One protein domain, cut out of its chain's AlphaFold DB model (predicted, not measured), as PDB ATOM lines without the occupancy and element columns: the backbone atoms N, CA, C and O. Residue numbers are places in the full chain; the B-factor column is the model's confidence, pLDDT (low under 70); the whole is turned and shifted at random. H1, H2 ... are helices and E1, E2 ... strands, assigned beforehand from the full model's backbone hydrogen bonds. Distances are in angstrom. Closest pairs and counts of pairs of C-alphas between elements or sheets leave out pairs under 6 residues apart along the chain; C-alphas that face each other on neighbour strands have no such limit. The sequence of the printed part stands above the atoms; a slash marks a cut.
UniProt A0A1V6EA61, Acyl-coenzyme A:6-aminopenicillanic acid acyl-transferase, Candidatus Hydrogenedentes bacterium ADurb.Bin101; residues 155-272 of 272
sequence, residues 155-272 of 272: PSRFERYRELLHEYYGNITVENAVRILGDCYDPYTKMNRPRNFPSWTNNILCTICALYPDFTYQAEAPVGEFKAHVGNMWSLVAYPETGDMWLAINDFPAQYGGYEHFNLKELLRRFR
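This is residues 155 to 272 of the 272 residues of the protein "Acyl-coenzyme A:6-aminopenicillanic acid acyl-transferase" of Candidatus Hydrogenedentes bacterium ADurb.Bin101 (UniProt A0A1V6EA61). A small sheet, E3 E4 E5, has helix H2 over one face, with H1 beyond H2 on the side away from the sheet; from this body a two-stranded hairpin, E1 and E2, reaches out as a long arm whose tip, residues 219 to 224, sticks out free. H4 continues from E5 away from the sheet, and the long unnamed stretch 182 to 210 joins H2 to the arm. The printed part has 118 residues, with four named helices and five named strands in the order H1 H2 E1 E2 E3 E4 H3 E5 H4, of mixed class. Both sheets, E3 - E4 - E5 and E1 - E2, are antiparallel. The whole is loose, with a radius of gyration of the C-alphas of 17.4 A, and flat, spanning 46 by 42 by 20 A.

Begin with H1, residues 155 to 167, and H2, residues 174 to 181: this helical hairpin only just touches, with 3 pairs of C-alphas within 8 A, the closest those of Leu 164 and Ile 180 at 6.5 A, at a shallow tilt of 26 degrees, opposite ways. Next find the hairpin of E1, residues 211 to 218, and E2, residues 225 to 231, antiparallel, where N 217 and O 226 are 2.8 A apart, within hydrogen-bond range. E3, residues 235 to 239, and E4, residues 244 to 248, form another antiparallel hairpin, with N 237 and O 246 at 2.9 A. H2 is on this sheet, over E3, at a height over the sheet of 8.9 A; on the local plane it stands at 35 degrees to E3, slantwise to the strands. H3, residues 254 to 257, only grazes the sheet. E5, residues 260 to 263, is the antiparallel neighbour of E4, with N 262 and O 245 at 2.8 A. H4, residues 264 to 269, only grazes the sheet with residues 264 to 266. Every O i to N i+4 pair is within hydrogen-bond range in H1, H2 and H4; H3 is too short for such a pair.

Find C-alpha 155 at (35.498, 56.258, -35.925); from there H1 runs 19.0 A to C-alpha 167. E1 runs 21.7 A from C-alpha 211 at (51.302, 55.971, -33.273), and E2 comes back over 20.0 A. E3 is 13.9 A long and E4 13.7 A. H4 ends at C-alpha 269, (48.315, 28.231, -8.651).

The C-alphas of Gly 170 and Ala 221 are the two farthest apart, at 54.9 A. The printed part has no cut and ends at Arg 272, the chain's last residue. The link from H2 to E1, 29 residues, is long. The mean pLDDT of the printed part is 92.7, and residue 201 is under 70.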
ATOM      1  N   PRO A 155      36.486  57.037 -35.179       93.06
ATOM      2  CA  PRO A 155      35.498  56.258 -35.925       93.06
ATOM      3  C   PRO A 155      36.087  55.331 -36.998       93.06
ATOM      4  O   PRO A 155      35.554  54.239 -37.193       93.06
ATOM      5  N   SER A 156      37.204  55.687 -37.643       93.81
ATOM      6  CA  SER A 156      37.836  54.837 -38.669       93.81
ATOM      7  C   SER A 156      38.218  53.453 -38.141       93.81
ATOM      8  O   SER A 156      37.986  52.452 -38.820       93.81
ATOM      9  N   ARG A 157      38.706  53.360 -36.896       94.75
ATOM     10  CA  ARG A 157      39.014  52.073 -36.252       94.75
ATOM     11  C   ARG A 157      37.801  51.166 -36.147       94.75
ATOM     12  O   ARG A 157      37.948  49.958 -36.278       94.75
ATOM     13  N   PHE A 158      36.609  51.712 -35.916       96.00
ATOM     14  CA  PHE A 158      35.397  50.900 -35.813       96.00
ATOM     15  C   PHE A 158      35.051  50.258 -37.154       96.00
ATOM     16  O   PHE A 158      34.701  49.080 -37.210       96.00
ATOM     17  N   GLU A 159      35.189  51.016 -38.241       96.25
ATOM     18  CA  GLU A 159      34.986  50.502 -39.595       96.25
ATOM     19  C   GLU A 159      36.056  49.484 -39.969       96.25
ATOM     20  O   GLU A 159      35.728  48.433 -40.520       96.25
ATOM     21  N   ARG A 160      37.312  49.742 -39.591       97.56
ATOM     22  CA  ARG A 160      38.406  48.810 -39.845       97.56
ATOM     23  C   ARG A 160      38.260  47.507 -39.060       97.56
ATOM     24  O   ARG A 160      38.447  46.434 -39.628       97.56
ATOM     25  N   TYR A 161      37.852  47.575 -37.792       97.81
ATOM     26  CA  TYR A 161      37.518  46.382 -37.015       97.81
ATOM     27  C   TYR A 161      36.404  45.580 -37.682       97.81
ATOM     28  O   TYR A 161      36.538  44.368 -37.799       97.81
ATOM     29  N   ARG A 162      35.341  46.227 -38.178       96.38
ATOM     30  CA  ARG A 162      34.269  45.538 -38.912       96.38
ATOM     31  C   ARG A 162      34.797  44.787 -40.137       96.38
ATOM     32  O   ARG A 162      34.442  43.628 -40.323       96.38
ATOM     33  N   GLU A 163      35.615  45.437 -40.969       97.88
ATOM     34  CA  GLU A 163      36.206  44.817 -42.166       97.88
ATOM     35  C   GLU A 163      37.009  43.565 -41.809       97.88
ATOM     36  O   GLU A 163      36.771  42.494 -42.361       97.88
ATOM     37  N   LEU A 164      37.911  43.696 -40.837       98.31
ATOM     38  CA  LEU A 164      38.803  42.623 -40.422       98.31
ATOM     39  C   LEU A 164      38.061  41.485 -39.711       98.31
ATOM     40  O   LEU A 164      38.319  40.314 -39.970       98.31
ATOM     41  N   LEU A 165      37.101  41.798 -38.839       96.62
ATOM     42  CA  LEU A 165      36.290  40.779 -38.169       96.62
ATOM     43  C   LEU A 165      35.422  40.001 -39.158       96.62
ATOM     44  O   LEU A 165      35.192  38.814 -38.943       96.62
ATOM     45  N   HIS A 166      34.960  40.645 -40.232       95.25
ATOM     46  CA  HIS A 166      34.263  39.965 -41.317       95.25
ATOM     47  C   HIS A 166      35.219  39.104 -42.155       95.25
ATOM     48  O   HIS A 166      34.899  37.958 -42.460       95.25
ATOM     49  N   GLU A 167      36.401  39.620 -42.506       96.88
ATOM     50  CA  GLU A 167      37.440  38.882 -43.240       96.88
ATOM     51  C   GLU A 167      37.855  37.592 -42.513       96.88
ATOM     52  O   GLU A 167      37.938  36.530 -43.127       96.88
ATOM     53  N   TYR A 168      38.054  37.670 -41.196       96.56
ATOM     54  CA  TYR A 168      38.470  36.543 -40.358       96.56
ATOM     55  C   TYR A 168      37.300  35.826 -39.665       96.56
ATOM     56  O   TYR A 168      37.526  35.040 -38.741       96.56
ATOM     57  N   TYR A 169      36.050  36.072 -40.072       94.69
ATOM     58  CA  TYR A 169      34.883  35.532 -39.375       94.69
ATOM     59  C   TYR A 169      34.898  33.996 -39.340       94.69
ATOM     60  O   TYR A 169      35.050  33.328 -40.361       94.69
ATOM     61  N   GLY A 170      34.753  33.422 -38.142       91.81
ATOM     62  CA  GLY A 170      34.869  31.976 -37.916       91.81
ATOM     63  C   GLY A 170      36.304  31.431 -37.885       91.81
ATOM     64  O   GLY A 170      36.481  30.245 -37.625       91.81
ATOM     65  N   ASN A 171      37.319  32.273 -38.094       95.12
ATOM     66  CA  ASN A 171      38.736  31.899 -38.088       95.12
ATOM     67  C   ASN A 171      39.609  32.909 -37.311       95.12
ATOM     68  O   ASN A 171      40.746  33.203 -37.689       95.12
ATOM     69  N   ILE A 172      39.086  33.469 -36.218       94.62
ATOM     70  CA  ILE A 172      39.846  34.358 -35.326       94.62
ATOM     71  C   ILE A 172      40.721  33.499 -34.400       94.62
ATOM     72  O   ILE A 172      40.400  33.260 -33.235       94.62
ATOM     73  N   THR A 173      41.826  32.991 -34.948       96.88
ATOM     74  CA  THR A 173      42.920  32.386 -34.172       96.88
ATOM     75  C   THR A 173      43.731  33.472 -33.462       96.88
ATOM     76  O   THR A 173      43.554  34.662 -33.734       96.88
ATOM     77  N   VAL A 174      44.655  33.088 -32.577       97.44
ATOM     78  CA  VAL A 174      45.573  34.030 -31.913       97.44
ATOM     79  C   VAL A 174      46.381  34.819 -32.942       97.44
ATOM     80  O   VAL A 174      46.481  36.038 -32.842       97.44
ATOM     81  N   GLU A 175      46.906  34.155 -33.971       97.81
ATOM     82  CA  GLU A 175      47.707  34.791 -35.019       97.81
ATOM     83  C   GLU A 175      46.889  35.828 -35.792       97.81
ATOM     84  O   GLU A 175      47.373  36.926 -36.067       97.81
ATOM     85  N   ASN A 176      45.634  35.504 -36.119       98.19
ATOM     86  CA  ASN A 176      44.745  36.438 -36.801       98.19
ATOM     87  C   ASN A 176      44.318  37.581 -35.872       98.19
ATOM     88  O   ASN A 176      44.344  38.729 -36.296       98.19
ATOM     89  N   ALA A 177      44.027  37.322 -34.597       98.00
ATOM     90  CA  ALA A 177      43.733  38.372 -33.622       98.00
ATOM     91  C   ALA A 177      44.912  39.347 -33.450       98.00
ATOM     92  O   ALA A 177      44.718  40.562 -33.476       98.00
ATOM     93  N   VAL A 178      46.144  38.833 -33.369       98.19
ATOM     94  CA  VAL A 178      47.375  39.640 -33.324       98.19
ATOM     95  C   VAL A 178      47.526  40.499 -34.580       98.19
ATOM     96  O   VAL A 178      47.877  41.675 -34.472       98.19
ATOM     97  N   ARG A 179      47.218  39.958 -35.768       97.62
ATOM     98  CA  ARG A 179      47.211  40.734 -37.021       97.62
ATOM     99  C   ARG A 179      46.169  41.847 -37.001       97.62
ATOM    100  O   ARG A 179      46.494  42.961 -37.392       97.62
ATOM    101  N   ILE A 180      44.959  41.565 -36.516       98.19
ATOM    102  CA  ILE A 180      43.884  42.561 -36.400       98.19
ATOM    103  C   ILE A 180      44.318  43.706 -35.480       98.19
ATOM    104  O   ILE A 180      44.230  44.872 -35.854       98.19
ATOM    105  N   LEU A 181      44.825  43.383 -34.289       97.56
ATOM    106  CA  LEU A 181      45.251  44.373 -33.295       97.56
ATOM    107  C   LEU A 181      46.527  45.132 -33.696       97.56
ATOM    108  O   LEU A 181      46.792  46.208 -33.160       97.56
ATOM    109  N   GLY A 182      47.323  44.574 -34.610       96.44
ATOM    110  CA  GLY A 182      48.508  45.197 -35.200       96.44
ATOM    111  C   GLY A 182      48.241  45.983 -36.489       96.44
ATOM    112  O   GLY A 182      49.195  46.472 -37.090       96.44
ATOM    113  N   ASP A 183      46.989  46.091 -36.942       96.50
ATOM    114  CA  ASP A 183      46.657  46.698 -38.232       96.50
ATOM    115  C   ASP A 183      46.881  48.223 -38.238       96.50
ATOM    116  O   ASP A 183      46.379  48.968 -37.390       96.50
ATOM    117  N   CYS A 184      47.636  48.683 -39.237       94.69
ATOM    118  CA  CYS A 184      47.966  50.090 -39.472       94.69
ATOM    119  C   CYS A 184      47.220  50.671 -40.690       94.69
ATOM    120  O   CYS A 184      47.665  51.668 -41.259       94.69
ATOM    121  N   TYR A 185      46.119  50.062 -41.143       94.25
ATOM    122  CA  TYR A 185      45.374  50.550 -42.303       94.25
ATOM    123  C   TYR A 185      44.254  51.512 -41.889       94.25
ATOM    124  O   TYR A 185      43.452  51.229 -41.002       94.25
ATOM    125  N   ASP A 186      44.199  52.666 -42.555       91.88
ATOM    126  CA  ASP A 186      43.161  53.680 -42.373       91.88
ATOM    127  C   ASP A 186      42.119  53.564 -43.505       91.88
ATOM    128  O   ASP A 186      42.436  53.875 -44.661       91.88
ATOM    129  N   PRO A 187      40.870  53.150 -43.211       93.31
ATOM    130  CA  PRO A 187      39.843  52.948 -44.229       93.31
ATOM    131  C   PRO A 187      39.368  54.243 -44.903       93.31
ATOM    132  O   PRO A 187      38.824  54.180 -46.006       93.31
ATOM    133  N   TYR A 188      39.573  55.418 -44.298       90.94
ATOM    134  CA  TYR A 188      39.107  56.688 -44.868       90.94
ATOM    135  C   TYR A 188      40.077  57.242 -45.904       90.94
ATOM    136  O   TYR A 188      39.650  57.712 -46.957       90.94
ATOM    137  N   THR A 189      41.382  57.142 -45.643       89.44
ATOM    138  CA  THR A 189      42.416  57.529 -46.620       89.44
ATOM    139  C   THR A 189      42.826  56.386 -47.545       89.44
ATOM    140  O   THR A 189      43.442  56.637 -48.580       89.44
ATOM    141  N   LYS A 190      42.465  55.142 -47.203       93.06
ATOM    142  CA  LYS A 190      42.869  53.906 -47.893       93.06
ATOM    143  C   LYS A 190      44.381  53.690 -47.909       93.06
ATOM    144  O   LYS A 190      44.934  53.128 -48.854       93.06
ATOM    145  N   MET A 191      45.061  54.156 -46.866       90.12
ATOM    146  CA  MET A 191      46.510  54.061 -46.739       90.12
ATOM    147  C   MET A 191      46.893  53.102 -45.619       90.12
ATOM    148  O   MET A 191      46.324  53.145 -44.529       90.12
ATOM    149  N   ASN A 192      47.918  52.288 -45.869       92.06
ATOM    150  CA  ASN A 192      48.622  51.589 -44.801       92.06
ATOM    151  C   ASN A 192      49.689  52.530 -44.222       92.06
ATOM    152  O   ASN A 192      50.553  53.019 -44.958       92.06
ATOM    153  N   ARG A 193      49.597  52.837 -42.928       87.81
ATOM    154  CA  ARG A 193      50.507  53.760 -42.250       87.81
ATOM    155  C   ARG A 193      51.851  53.066 -42.006       87.81
ATOM    156  O   ARG A 193      51.880  51.972 -41.442       87.81
ATOM    157  N   PRO A 194      52.979  53.679 -42.408       87.75
ATOM    158  CA  PRO A 194      54.290  53.143 -42.072       87.75
ATOM    159  C   PRO A 194      54.477  53.051 -40.555       87.75
ATOM    160  O   PRO A 194      54.089  53.963 -39.830       87.75
ATOM    161  N   ARG A 195      55.151  51.991 -40.097       82.81
ATOM    162  CA  ARG A 195      55.385  51.679 -38.673       82.81
ATOM    163  C   ARG A 195      55.889  52.872 -37.841       82.81
ATOM    164  O   ARG A 195      55.452  53.079 -36.723       82.81
ATOM    165  N   ASN A 196      56.781  53.682 -38.406       83.75
ATOM    166  CA  ASN A 196      57.420  54.796 -37.695       83.75
ATOM    167  C   ASN A 196      56.873  56.166 -38.122       83.75
ATOM    168  O   ASN A 196      57.538  57.183 -37.929       83.75
ATOM    169  N   PHE A 197      55.706  56.203 -38.771       83.81
ATOM    170  CA  PHE A 197      55.099  57.441 -39.236       83.81
ATOM    171  C   PHE A 197      53.875  57.780 -38.377       83.81
ATOM    172  O   PHE A 197      52.835  57.134 -38.529       83.81
ATOM    173  N   PRO A 198      53.972  58.780 -37.484       82.31
ATOM    174  CA  PRO A 198      52.863  59.124 -36.614       82.31
ATOM    175  C   PRO A 198      51.667  59.684 -37.394       82.31
ATOM    176  O   PRO A 198      51.806  60.374 -38.406       82.31
ATOM    177  N   SER A 199      50.467  59.416 -36.887       77.62
ATOM    178  CA  SER A 199      49.216  59.988 -37.369       77.62
ATOM    179  C   SER A 199      49.083  61.432 -36.887       77.62
ATOM    180  O   SER A 199      48.571  61.695 -35.803       77.62
ATOM    181  N   TRP A 200      49.538  62.379 -37.708       71.06
ATOM    182  CA  TRP A 200      49.473  63.825 -37.434       71.06
ATOM    183  C   TRP A 200      48.066  64.432 -37.495       71.06
ATOM    184  O   TRP A 200      47.884  65.612 -37.206       71.06
ATOM    185  N   THR A 201      47.081  63.665 -37.944       63.75
ATOM    186  CA  THR A 201      45.726  64.160 -38.183       63.75
ATOM    187  C   THR A 201      44.863  64.071 -36.927       63.75
ATOM    188  O   THR A 201      45.257  63.493 -35.915       63.75
ATOM    189  N   ASN A 202      43.649  64.618 -37.004       71.62
ATOM    190  CA  ASN A 202      42.626  64.399 -35.986       71.62
ATOM    191  C   ASN A 202      42.403  62.903 -35.716       71.62
ATOM    192  O   ASN A 202      42.700  62.030 -36.541       71.62
ATOM    193  N   ASN A 203      41.839  62.613 -34.543       82.12
ATOM    194  CA  ASN A 203      41.616  61.252 -34.061       82.12
ATOM    195  C   ASN A 203      40.760  60.402 -35.028       82.12
ATOM    196  O   ASN A 203      40.783  59.180 -34.954       82.12
ATOM    197  N   ILE A 204      40.061  61.039 -35.974       85.88
ATOM    198  CA  ILE A 204      39.255  60.420 -37.030       85.88
ATOM    199  C   ILE A 204      40.035  59.423 -37.885       85.88
ATOM    200  O   ILE A 204      39.467  58.393 -38.230       85.88
ATOM    201  N   LEU A 205      41.313  59.665 -38.189       87.31
ATOM    202  CA  LEU A 205      42.114  58.798 -39.078       87.31
ATOM    203  C   LEU A 205      43.035  57.821 -38.330       87.31
ATOM    204  O   LEU A 205      43.931  57.221 -38.924       87.31
ATOM    205  N   CYS A 206      42.852  57.698 -37.016       88.31
ATOM    206  CA  CYS A 206      43.645  56.804 -36.186       88.31
ATOM    207  C   CYS A 206      43.499  55.340 -36.643       88.31
ATOM    208  O   CYS A 206      42.392  54.846 -36.834       88.31
ATOM    209  N   THR A 207      44.614  54.627 -36.784       92.69
ATOM    210  CA  THR A 207      44.650  53.194 -37.112       92.69
ATOM    211  C   THR A 207      44.532  52.334 -35.859       92.69
ATOM    212  O   THR A 207      44.773  52.819 -34.760       92.69
ATOM    213  N   ILE A 208      44.183  51.049 -35.987       95.19
ATOM    214  CA  ILE A 208      44.039  50.151 -34.822       95.19
ATOM    215  C   ILE A 208      45.337  50.095 -34.005       95.19
ATOM    216  O   ILE A 208      45.311  50.322 -32.794       95.19
ATOM    217  N   CYS A 209      46.471  49.861 -34.667       94.62
ATOM    218  CA  CYS A 209      47.792  50.075 -34.097       94.62
ATOM    219  C   CYS A 209      48.219  51.524 -34.345       94.62
ATOM    220  O   CYS A 209      48.705  51.864 -35.423       94.62
ATOM    221  N   ALA A 210      47.955  52.398 -33.373       89.94
ATOM    222  CA  ALA A 210      48.168  53.832 -33.511       89.94
ATOM    223  C   ALA A 210      49.522  54.275 -32.953       89.94
ATOM    224  O   ALA A 210      49.882  53.934 -31.823       89.94
ATOM    225  N   LEU A 211      50.203  55.123 -33.720       90.00
ATOM    226  CA  LEU A 211      51.302  55.971 -33.273       90.00
ATOM    227  C   LEU A 211      50.906  57.421 -33.552       90.00
ATOM    228  O   LEU A 211      50.499  57.743 -34.667       90.00
ATOM    229  N   TYR A 212      51.021  58.296 -32.562       88.31
ATOM    230  CA  TYR A 212      50.748  59.725 -32.685       88.31
ATOM    231  C   TYR A 212      52.047  60.527 -32.541       88.31
ATOM    232  O   TYR A 212      53.050  59.984 -32.075       88.31
ATOM    233  N   PRO A 213      52.060  61.803 -32.962       88.19
ATOM    234  CA  PRO A 213      53.211  62.664 -32.760       88.19
ATOM    235  C   PRO A 213      53.533  62.816 -31.277       88.19
ATOM    236  O   PRO A 213      52.632  62.857 -30.439       88.19
ATOM    237  N   ASP A 214      54.817  62.961 -30.973       89.12
ATOM    238  CA  ASP A 214      55.249  63.302 -29.626       89.12
ATOM    239  C   ASP A 214      54.779  64.711 -29.272       89.12
ATOM    240  O   ASP A 214      54.928  65.654 -30.057       89.12
ATOM    241  N   PHE A 215      54.272  64.863 -28.056       87.31
ATOM    242  CA  PHE A 215      53.909  66.163 -27.514       87.31
ATOM    243  C   PHE A 215      54.977  66.611 -26.524       87.31
ATOM    244  O   PHE A 215      55.351  65.866 -25.617       87.31
ATOM    245  N   THR A 216      55.473  67.834 -26.703       92.62
ATOM    246  CA  THR A 216      56.380  68.477 -25.749       92.62
ATOM    247  C   THR A 216      55.561  69.188 -24.678       92.62
ATOM    248  O   THR A 216      54.686  69.995 -24.994       92.62
ATOM    249  N   TYR A 217      55.879  68.921 -23.417       92.75
ATOM    250  CA  TYR A 217      55.262  69.528 -22.246       92.75
ATOM    251  C   TYR A 217      56.307  70.280 -21.429       92.75
ATOM    252  O   TYR A 217      57.491  69.944 -21.439       92.75
ATOM    253  N   GLN A 218      55.842  71.288 -20.696       96.06
ATOM    254  CA  GLN A 218      56.638  72.027 -19.724       96.06
ATOM    255  C   GLN A 218      56.066  71.767 -18.334       96.06
ATOM    256  O   GLN A 218      54.866  71.948 -18.119       96.06
ATOM    257  N   ALA A 219      56.916  71.358 -17.401       93.56
ATOM    258  CA  ALA A 219      56.578  71.218 -15.993       93.56
ATOM    259  C   ALA A 219      57.517  72.065 -15.128       93.56
ATOM    260  O   ALA A 219      58.623  72.430 -15.534       93.56
ATOM    261  N   GLU A 220      57.069  72.373 -13.913       94.31
ATOM    262  CA  GLU A 220      57.909  73.045 -12.927       94.31
ATOM    263  C   GLU A 220      59.137  72.191 -12.568       94.31
ATOM    264  O   GLU A 220      59.173  70.966 -12.747       94.31
ATOM    265  N   ALA A 221      60.179  72.848 -12.062       91.94
ATOM    266  CA  ALA A 221      61.374  72.160 -11.592       91.94
ATOM    267  C   ALA A 221      61.023  71.134 -10.486       91.94
ATOM    268  O   ALA A 221      60.163  71.410  -9.649       91.94
ATOM    269  N   PRO A 222      61.693  69.966 -10.445       93.06
ATOM    270  CA  PRO A 222      62.888  69.609 -11.216       93.06
ATOM    271  C   PRO A 222      62.609  68.936 -12.572       93.06
ATOM    272  O   PRO A 222      63.564  68.530 -13.227       93.06
ATOM    273  N   VAL A 223      61.346  68.784 -12.990       93.75
ATOM    274  CA  VAL A 223      61.001  68.014 -14.198       93.75
ATOM    275  C   VAL A 223      61.406  68.758 -15.473       93.75
ATOM    276  O   VAL A 223      62.082  68.181 -16.319       93.75
ATOM    277  N   GLY A 224      61.050  70.041 -15.596       94.88
ATOM    278  CA  GLY A 224      61.378  70.851 -16.775       94.88
ATOM    279  C   GLY A 224      60.639  70.415 -18.047       94.88
ATOM    280  O   GLY A 224      59.487  69.978 -17.989       94.88
ATOM    281  N   GLU A 225      61.290  70.568 -19.203       96.06
ATOM    282  CA  GLU A 225      60.751  70.132 -20.498       96.06
ATOM    283  C   GLU A 225      60.844  68.610 -20.644       96.06
ATOM    284  O   GLU A 225      61.909  68.020 -20.454       96.06
ATOM    285  N   PHE A 226      59.751  67.973 -21.058       93.31
ATOM    286  CA  PHE A 226      59.748  66.557 -21.416       93.31
ATOM    287  C   PHE A 226      58.840  66.288 -22.617       93.31
ATOM    288  O   PHE A 226      57.954  67.079 -22.943       93.31
ATOM    289  N   LYS A 227      59.056  65.155 -23.290       90.75
ATOM    290  CA  LYS A 227      58.203  64.681 -24.386       90.75
ATOM    291  C   LYS A 227      57.406  63.470 -23.933       90.75
ATOM    292  O   LYS A 227      57.966  62.584 -23.293       90.75
ATOM    293  N   ALA A 228      56.125  63.420 -24.285       87.56
ATOM    294  CA  ALA A 228      55.320  62.217 -24.130       87.56
ATOM    295  C   ALA A 228      55.044  61.597 -25.500       87.56
ATOM    296  O   ALA A 228      54.530  62.263 -26.402       87.56
ATOM    297  N   HIS A 229      55.366  60.312 -25.617       88.00
ATOM    298  CA  HIS A 229      54.940  59.484 -26.734       88.00
ATOM    299  C   HIS A 229      53.459  59.135 -26.570       88.00
ATOM    300  O   HIS A 229      53.006  58.819 -25.468       88.00
ATOM    301  N   VAL A 230      52.704  59.166 -27.667       88.38
ATOM    302  CA  VAL A 230      51.274  58.840 -27.663       88.38
ATOM    303  C   VAL A 230      51.012  57.727 -28.674       88.38
ATOM    304  O   VAL A 230      51.465  57.770 -29.815       88.38
ATOM    305  N   GLY A 231      50.301  56.691 -28.246       90.69
ATOM    306  CA  GLY A 231      50.094  55.468 -29.016       90.69
ATOM    307  C   GLY A 231      49.512  54.365 -28.144       90.69
ATOM    308  O   GLY A 231      49.157  54.594 -26.985       90.69
ATOM    309  N   ASN A 232      49.414  53.158 -28.693       92.81
ATOM    310  CA  ASN A 232      48.939  52.012 -27.924       92.81
ATOM    311  C   ASN A 232      49.987  51.594 -26.885       92.81
ATOM    312  O   ASN A 232      51.091  51.198 -27.244       92.81
ATOM    313  N   MET A 233      49.632  51.649 -25.603       93.00
ATOM    314  CA  MET A 233      50.546  51.321 -24.498       93.00
ATOM    315  C   MET A 233      50.594  49.828 -24.163       93.00
ATOM    316  O   MET A 233      51.557  49.363 -23.564       93.00
ATOM    317  N   TRP A 234      49.564  49.074 -24.539       94.56
ATOM    318  CA  TRP A 234      49.499  47.622 -24.405       94.56
ATOM    319  C   TRP A 234      48.500  47.057 -25.429       94.56
ATOM    320  O   TRP A 234      47.706  47.799 -26.015       94.56
ATOM    321  N   SER A 235      48.541  45.748 -25.669       96.25
ATOM    322  CA  SER A 235      47.534  45.042 -26.471       96.25
ATOM    323  C   SER A 235      47.357  43.611 -25.982       96.25
ATOM    324  O   SER A 235      48.344  42.955 -25.657       96.25
ATOM    325  N   LEU A 236      46.117  43.130 -25.897       96.38
ATOM    326  CA  LEU A 236      45.793  41.843 -25.282       96.38
ATOM    327  C   LEU A 236      44.887  41.015 -26.195       96.38
ATOM    328  O   LEU A 236      43.840  41.488 -26.632       96.38
ATOM    329  N   VAL A 237      45.261  39.755 -26.406       97.19
ATOM    330  CA  VAL A 237      44.369  38.696 -26.893       97.19
ATOM    331  C   VAL A 237      44.152  37.725 -25.740       97.19
ATOM    332  O   VAL A 237      45.111  37.362 -25.063       97.19
ATOM    333  N   ALA A 238      42.919  37.294 -25.499       96.19
ATOM    334  CA  ALA A 238      42.625  36.355 -24.425       96.19
ATOM    335  C   ALA A 238      41.599  35.308 -24.851       96.19
ATOM    336  O   ALA A 238      40.657  35.605 -25.585       96.19
ATOM    337  N   TYR A 239      41.759  34.101 -24.315       96.12
ATOM    338  CA  TYR A 239      40.755  33.046 -24.296       96.12
ATOM    339  C   TYR A 239      40.338  32.811 -22.840       96.12
ATOM    340  O   TYR A 239      40.939  31.985 -22.145       96.12
ATOM    341  N   PRO A 240      39.314  33.530 -22.339       94.88
ATOM    342  CA  PRO A 240      38.971  33.486 -20.918       94.88
ATOM    343  C   PRO A 240      38.591  32.083 -20.419       94.88
ATOM    344  O   PRO A 240      38.881  31.738 -19.276       94.88
ATOM    345  N   GLU A 241      38.018  31.238 -21.284       94.94
ATOM    346  CA  GLU A 241      37.665  29.845 -20.966       94.94
ATOM    347  C   GLU A 241      38.876  29.026 -20.497       94.94
ATOM    348  O   GLU A 241      38.813  28.326 -19.481       94.94
ATOM    349  N   THR A 242      39.996  29.114 -21.218       95.62
ATOM    350  CA  THR A 242      41.222  28.373 -20.897       95.62
ATOM    351  C   THR A 242      42.100  29.138 -19.910       95.62
ATOM    352  O   THR A 242      42.846  28.525 -19.143       95.62
ATOM    353  N   GLY A 243      41.939  30.463 -19.852       95.56
ATOM    354  CA  GLY A 243      42.786  31.382 -19.102       95.56
ATOM    355  C   GLY A 243      44.028  31.821 -19.878       95.56
ATOM    356  O   GLY A 243      44.888  32.471 -19.286       95.56
ATOM    357  N   ASP A 244      44.140  31.465 -21.161       97.44
ATOM    358  CA  ASP A 244      45.262  31.875 -22.001       97.44
ATOM    359  C   ASP A 244      45.159  33.347 -22.384       97.44
ATOM    360  O   ASP A 244      44.085  33.859 -22.707       97.44
ATOM    361  N   MET A 245      46.298  34.026 -22.342       97.00
ATOM    362  CA  MET A 245      46.436  35.445 -22.623       97.00
ATOM    363  C   MET A 245      47.734  35.686 -23.387       97.00
ATOM    364  O   MET A 245      48.770  35.124 -23.049       97.00
ATOM    365  N   TRP A 246      47.684  36.561 -24.380       97.94
ATOM    366  CA  TRP A 246      48.830  37.035 -25.140       97.94
ATOM    367  C   TRP A 246      48.890  38.547 -24.994       97.94
ATOM    368  O   TRP A 246      47.974  39.237 -25.443       97.94
ATOM    369  N   LEU A 247      49.939  39.056 -24.354       97.00
ATOM    370  CA  LEU A 247      50.098  40.471 -24.030       97.00
ATOM    371  C   LEU A 247      51.292  41.058 -24.780       97.00
ATOM    372  O   LEU A 247      52.409  40.559 -24.673       97.00
ATOM    373  N   ALA A 248      51.055  42.157 -25.483       97.62
ATOM    374  CA  ALA A 248      52.090  43.029 -26.008       97.62
ATOM    375  C   ALA A 248      52.234  44.252 -25.093       97.62
ATOM    376  O   ALA A 248      51.241  44.933 -24.825       97.62
ATOM    377  N   ILE A 249      53.447  44.514 -24.596       95.44
ATOM    378  CA  ILE A 249      53.766  45.663 -23.718       95.44
ATOM    379  C   ILE A 249      55.244  46.108 -23.785       95.44
ATOM    380  O   ILE A 249      55.637  47.067 -23.131       95.44
ATOM    381  N   ASN A 250      56.077  45.423 -24.573       95.19
ATOM    382  CA  ASN A 250      57.539  45.556 -24.518       95.19
ATOM    383  C   ASN A 250      58.137  46.553 -25.532       95.19
ATOM    384  O   ASN A 250      59.356  46.638 -25.651       95.19
ATOM    385  N   ASP A 251      57.308  47.280 -26.281       94.75
ATOM    386  CA  ASP A 251      57.735  48.287 -27.266       94.75
ATOM    387  C   ASP A 251      56.677  49.400 -27.370       94.75
ATOM    388  O   ASP A 251      55.670  49.373 -26.658       94.75
ATOM    389  N   PHE A 252      56.882  50.381 -28.249       91.50
ATOM    390  CA  PHE A 252      55.952  51.487 -28.453       91.50
ATOM    391  C   PHE A 252      55.708  51.790 -29.946       91.50
ATOM    392  O   PHE A 252      56.645  52.161 -30.655       91.50
ATOM    393  N   PRO A 253      54.456  51.701 -30.440       93.69
ATOM    394  CA  PRO A 253      53.266  51.154 -29.790       93.69
ATOM    395  C   PRO A 253      53.437  49.678 -29.417       93.69
ATOM    396  O   PRO A 253      54.171  48.942 -30.067       93.69
ATOM    397  N   ALA A 254      52.728  49.222 -28.393       95.69
ATOM    398  CA  ALA A 254      52.961  47.935 -27.744       95.69
ATOM    399  C   ALA A 254      53.038  46.727 -28.679       95.69
ATOM    400  O   ALA A 254      53.895  45.863 -28.498       95.69
ATOM    401  N   GLN A 255      52.182  46.681 -29.706       96.25
ATOM    402  CA  GLN A 255      52.135  45.589 -30.682       96.25
ATOM    403  C   GLN A 255      53.477  45.347 -31.394       96.25
ATOM    404  O   GLN A 255      53.716  44.253 -31.905       96.25
ATOM    405  N   TYR A 256      54.358  46.348 -31.435       94.50
ATOM    406  CA  TYR A 256      55.653  46.294 -32.112       94.50
ATOM    407  C   TYR A 256      56.665  45.382 -31.417       94.50
ATOM    408  O   TYR A 256      57.545  44.839 -32.091       94.50
ATOM    409  N   GLY A 257      56.479  45.155 -30.113       95.56
ATOM    410  CA  GLY A 257      57.310  44.282 -29.287       95.56
ATOM    411  C   GLY A 257      56.916  42.809 -29.357       95.56
ATOM    412  O   GLY A 257      57.569  41.975 -28.737       95.56
ATOM    413  N   GLY A 258      55.862  42.476 -30.110       96.62
ATOM    414  CA  GLY A 258      55.290  41.135 -30.133       96.62
ATOM    415  C   GLY A 258      54.457  40.823 -28.888       96.62
ATOM    416  O   GLY A 258      54.293  41.654 -27.999       96.62
ATOM    417  N   TYR A 259      53.892  39.617 -28.864       98.31
ATOM    418  CA  TYR A 259      52.975  39.171 -27.820       98.31
ATOM    419  C   TYR A 259      53.582  38.016 -27.027       98.31
ATOM    420  O   TYR A 259      53.957  36.993 -27.602       98.31
ATOM    421  N   GLU A 260      53.620  38.159 -25.708       97.81
ATOM    422  CA  GLU A 260      54.058  37.118 -24.780       97.81
ATOM    423  C   GLU A 260      52.858  36.347 -24.229       97.81
ATOM    424  O   GLU A 260      51.835  36.943 -23.887       97.81
ATOM    425  N   HIS A 261      52.977  35.020 -24.153       97.81
ATOM    426  CA  HIS A 261      51.914  34.141 -23.666       97.81
ATOM    427  C   HIS A 261      51.981  33.944 -22.150       97.81
ATOM    428  O   HIS A 261      53.046  33.722 -21.573       97.81
ATOM    429  N   PHE A 262      50.809  33.962 -21.524       96.00
ATOM    430  CA  PHE A 262      50.582  33.691 -20.113       96.00
ATOM    431  C   PHE A 262      49.320  32.839 -19.952       96.00
ATOM    432  O   PHE A 262      48.378  32.958 -20.736       96.00
ATOM    433  N   ASN A 263      49.243  32.051 -18.876       96.75
ATOM    434  CA  ASN A 263      48.004  31.389 -18.472       96.75
ATOM    435  C   ASN A 263      47.596  31.811 -17.051       96.75
ATOM    436  O   ASN A 263      48.315  31.563 -16.079       96.75
ATOM    437  N   LEU A 264      46.424  32.438 -16.915       94.81
ATOM    438  CA  LEU A 264      45.917  32.964 -15.643       94.81
ATOM    439  C   LEU A 264      45.787  31.869 -14.578       94.81
ATOM    440  O   LEU A 264      46.158  32.076 -13.423       94.81
ATOM    441  N   LYS A 265      45.278  30.692 -14.953       92.88
ATOM    442  CA  LYS A 265      45.041  29.594 -14.006       92.88
ATOM    443  C   LYS A 265      46.360  29.056 -13.460       92.88
ATOM    444  O   LYS A 265      46.445  28.755 -12.273       92.88
ATOM    445  N   GLU A 266      47.390  28.958 -14.295       95.31
ATOM    446  CA  GLU A 266      48.732  28.565 -13.860       95.31
ATOM    447  C   GLU A 266      49.380  29.608 -12.951       95.31
ATOM    448  O   GLU A 266      49.967  29.244 -11.931       95.31
ATOM    449  N   LEU A 267      49.240  30.896 -13.280       93.88
ATOM    450  CA  LEU A 267      49.750  31.985 -12.447       93.88
ATOM    451  C   LEU A 267      49.109  31.967 -11.057       93.88
ATOM    452  O   LEU A 267      49.825  32.037 -10.061       93.88
ATOM    453  N   LEU A 268      47.788  31.795 -10.972       92.56
ATOM    454  CA  LEU A 268      47.068  31.745  -9.696       92.56
ATOM    455  C   LEU A 268      47.469  30.546  -8.826       92.56
ATOM    456  O   LEU A 268      47.505  30.681  -7.605       92.56
ATOM    457  N   ARG A 269      47.818  29.393  -9.417       93.06
ATOM    458  CA  ARG A 269      48.315  28.231  -8.651       93.06
ATOM    459  C   ARG A 269      49.616  28.518  -7.905       93.06
ATOM    460  O   ARG A 269      49.880  27.848  -6.922       93.06
ATOM    461  N   ARG A 270      50.419  29.495  -8.337       92.31
ATOM    462  CA  ARG A 270      51.667  29.867  -7.643       92.31
ATOM    463  C   ARG A 270      51.421  30.605  -6.324       92.31
ATOM    464  O   ARG A 270      52.349  30.757  -5.540       92.31
ATOM    465  N   PHE A 271      50.195  31.081  -6.108       86.00
ATOM    466  CA  PHE A 271      49.784  31.841  -4.927       86.00
ATOM    467  C   PHE A 271      48.812  31.065  -4.023       86.00
ATOM    468  O   PHE A 271      48.296  31.641  -3.066       86.00
ATOM    469  N   ARG A 272      48.538  29.793  -4.337       81.38
ATOM    470  CA  ARG A 272      47.730  28.869  -3.529       81.38
ATOM    471  C   ARG A 272      48.633  27.804  -2.927       81.38
ATOM    472  O   ARG A 272      48.379  27.446  -1.760       81.38
TER     473      ARG A 272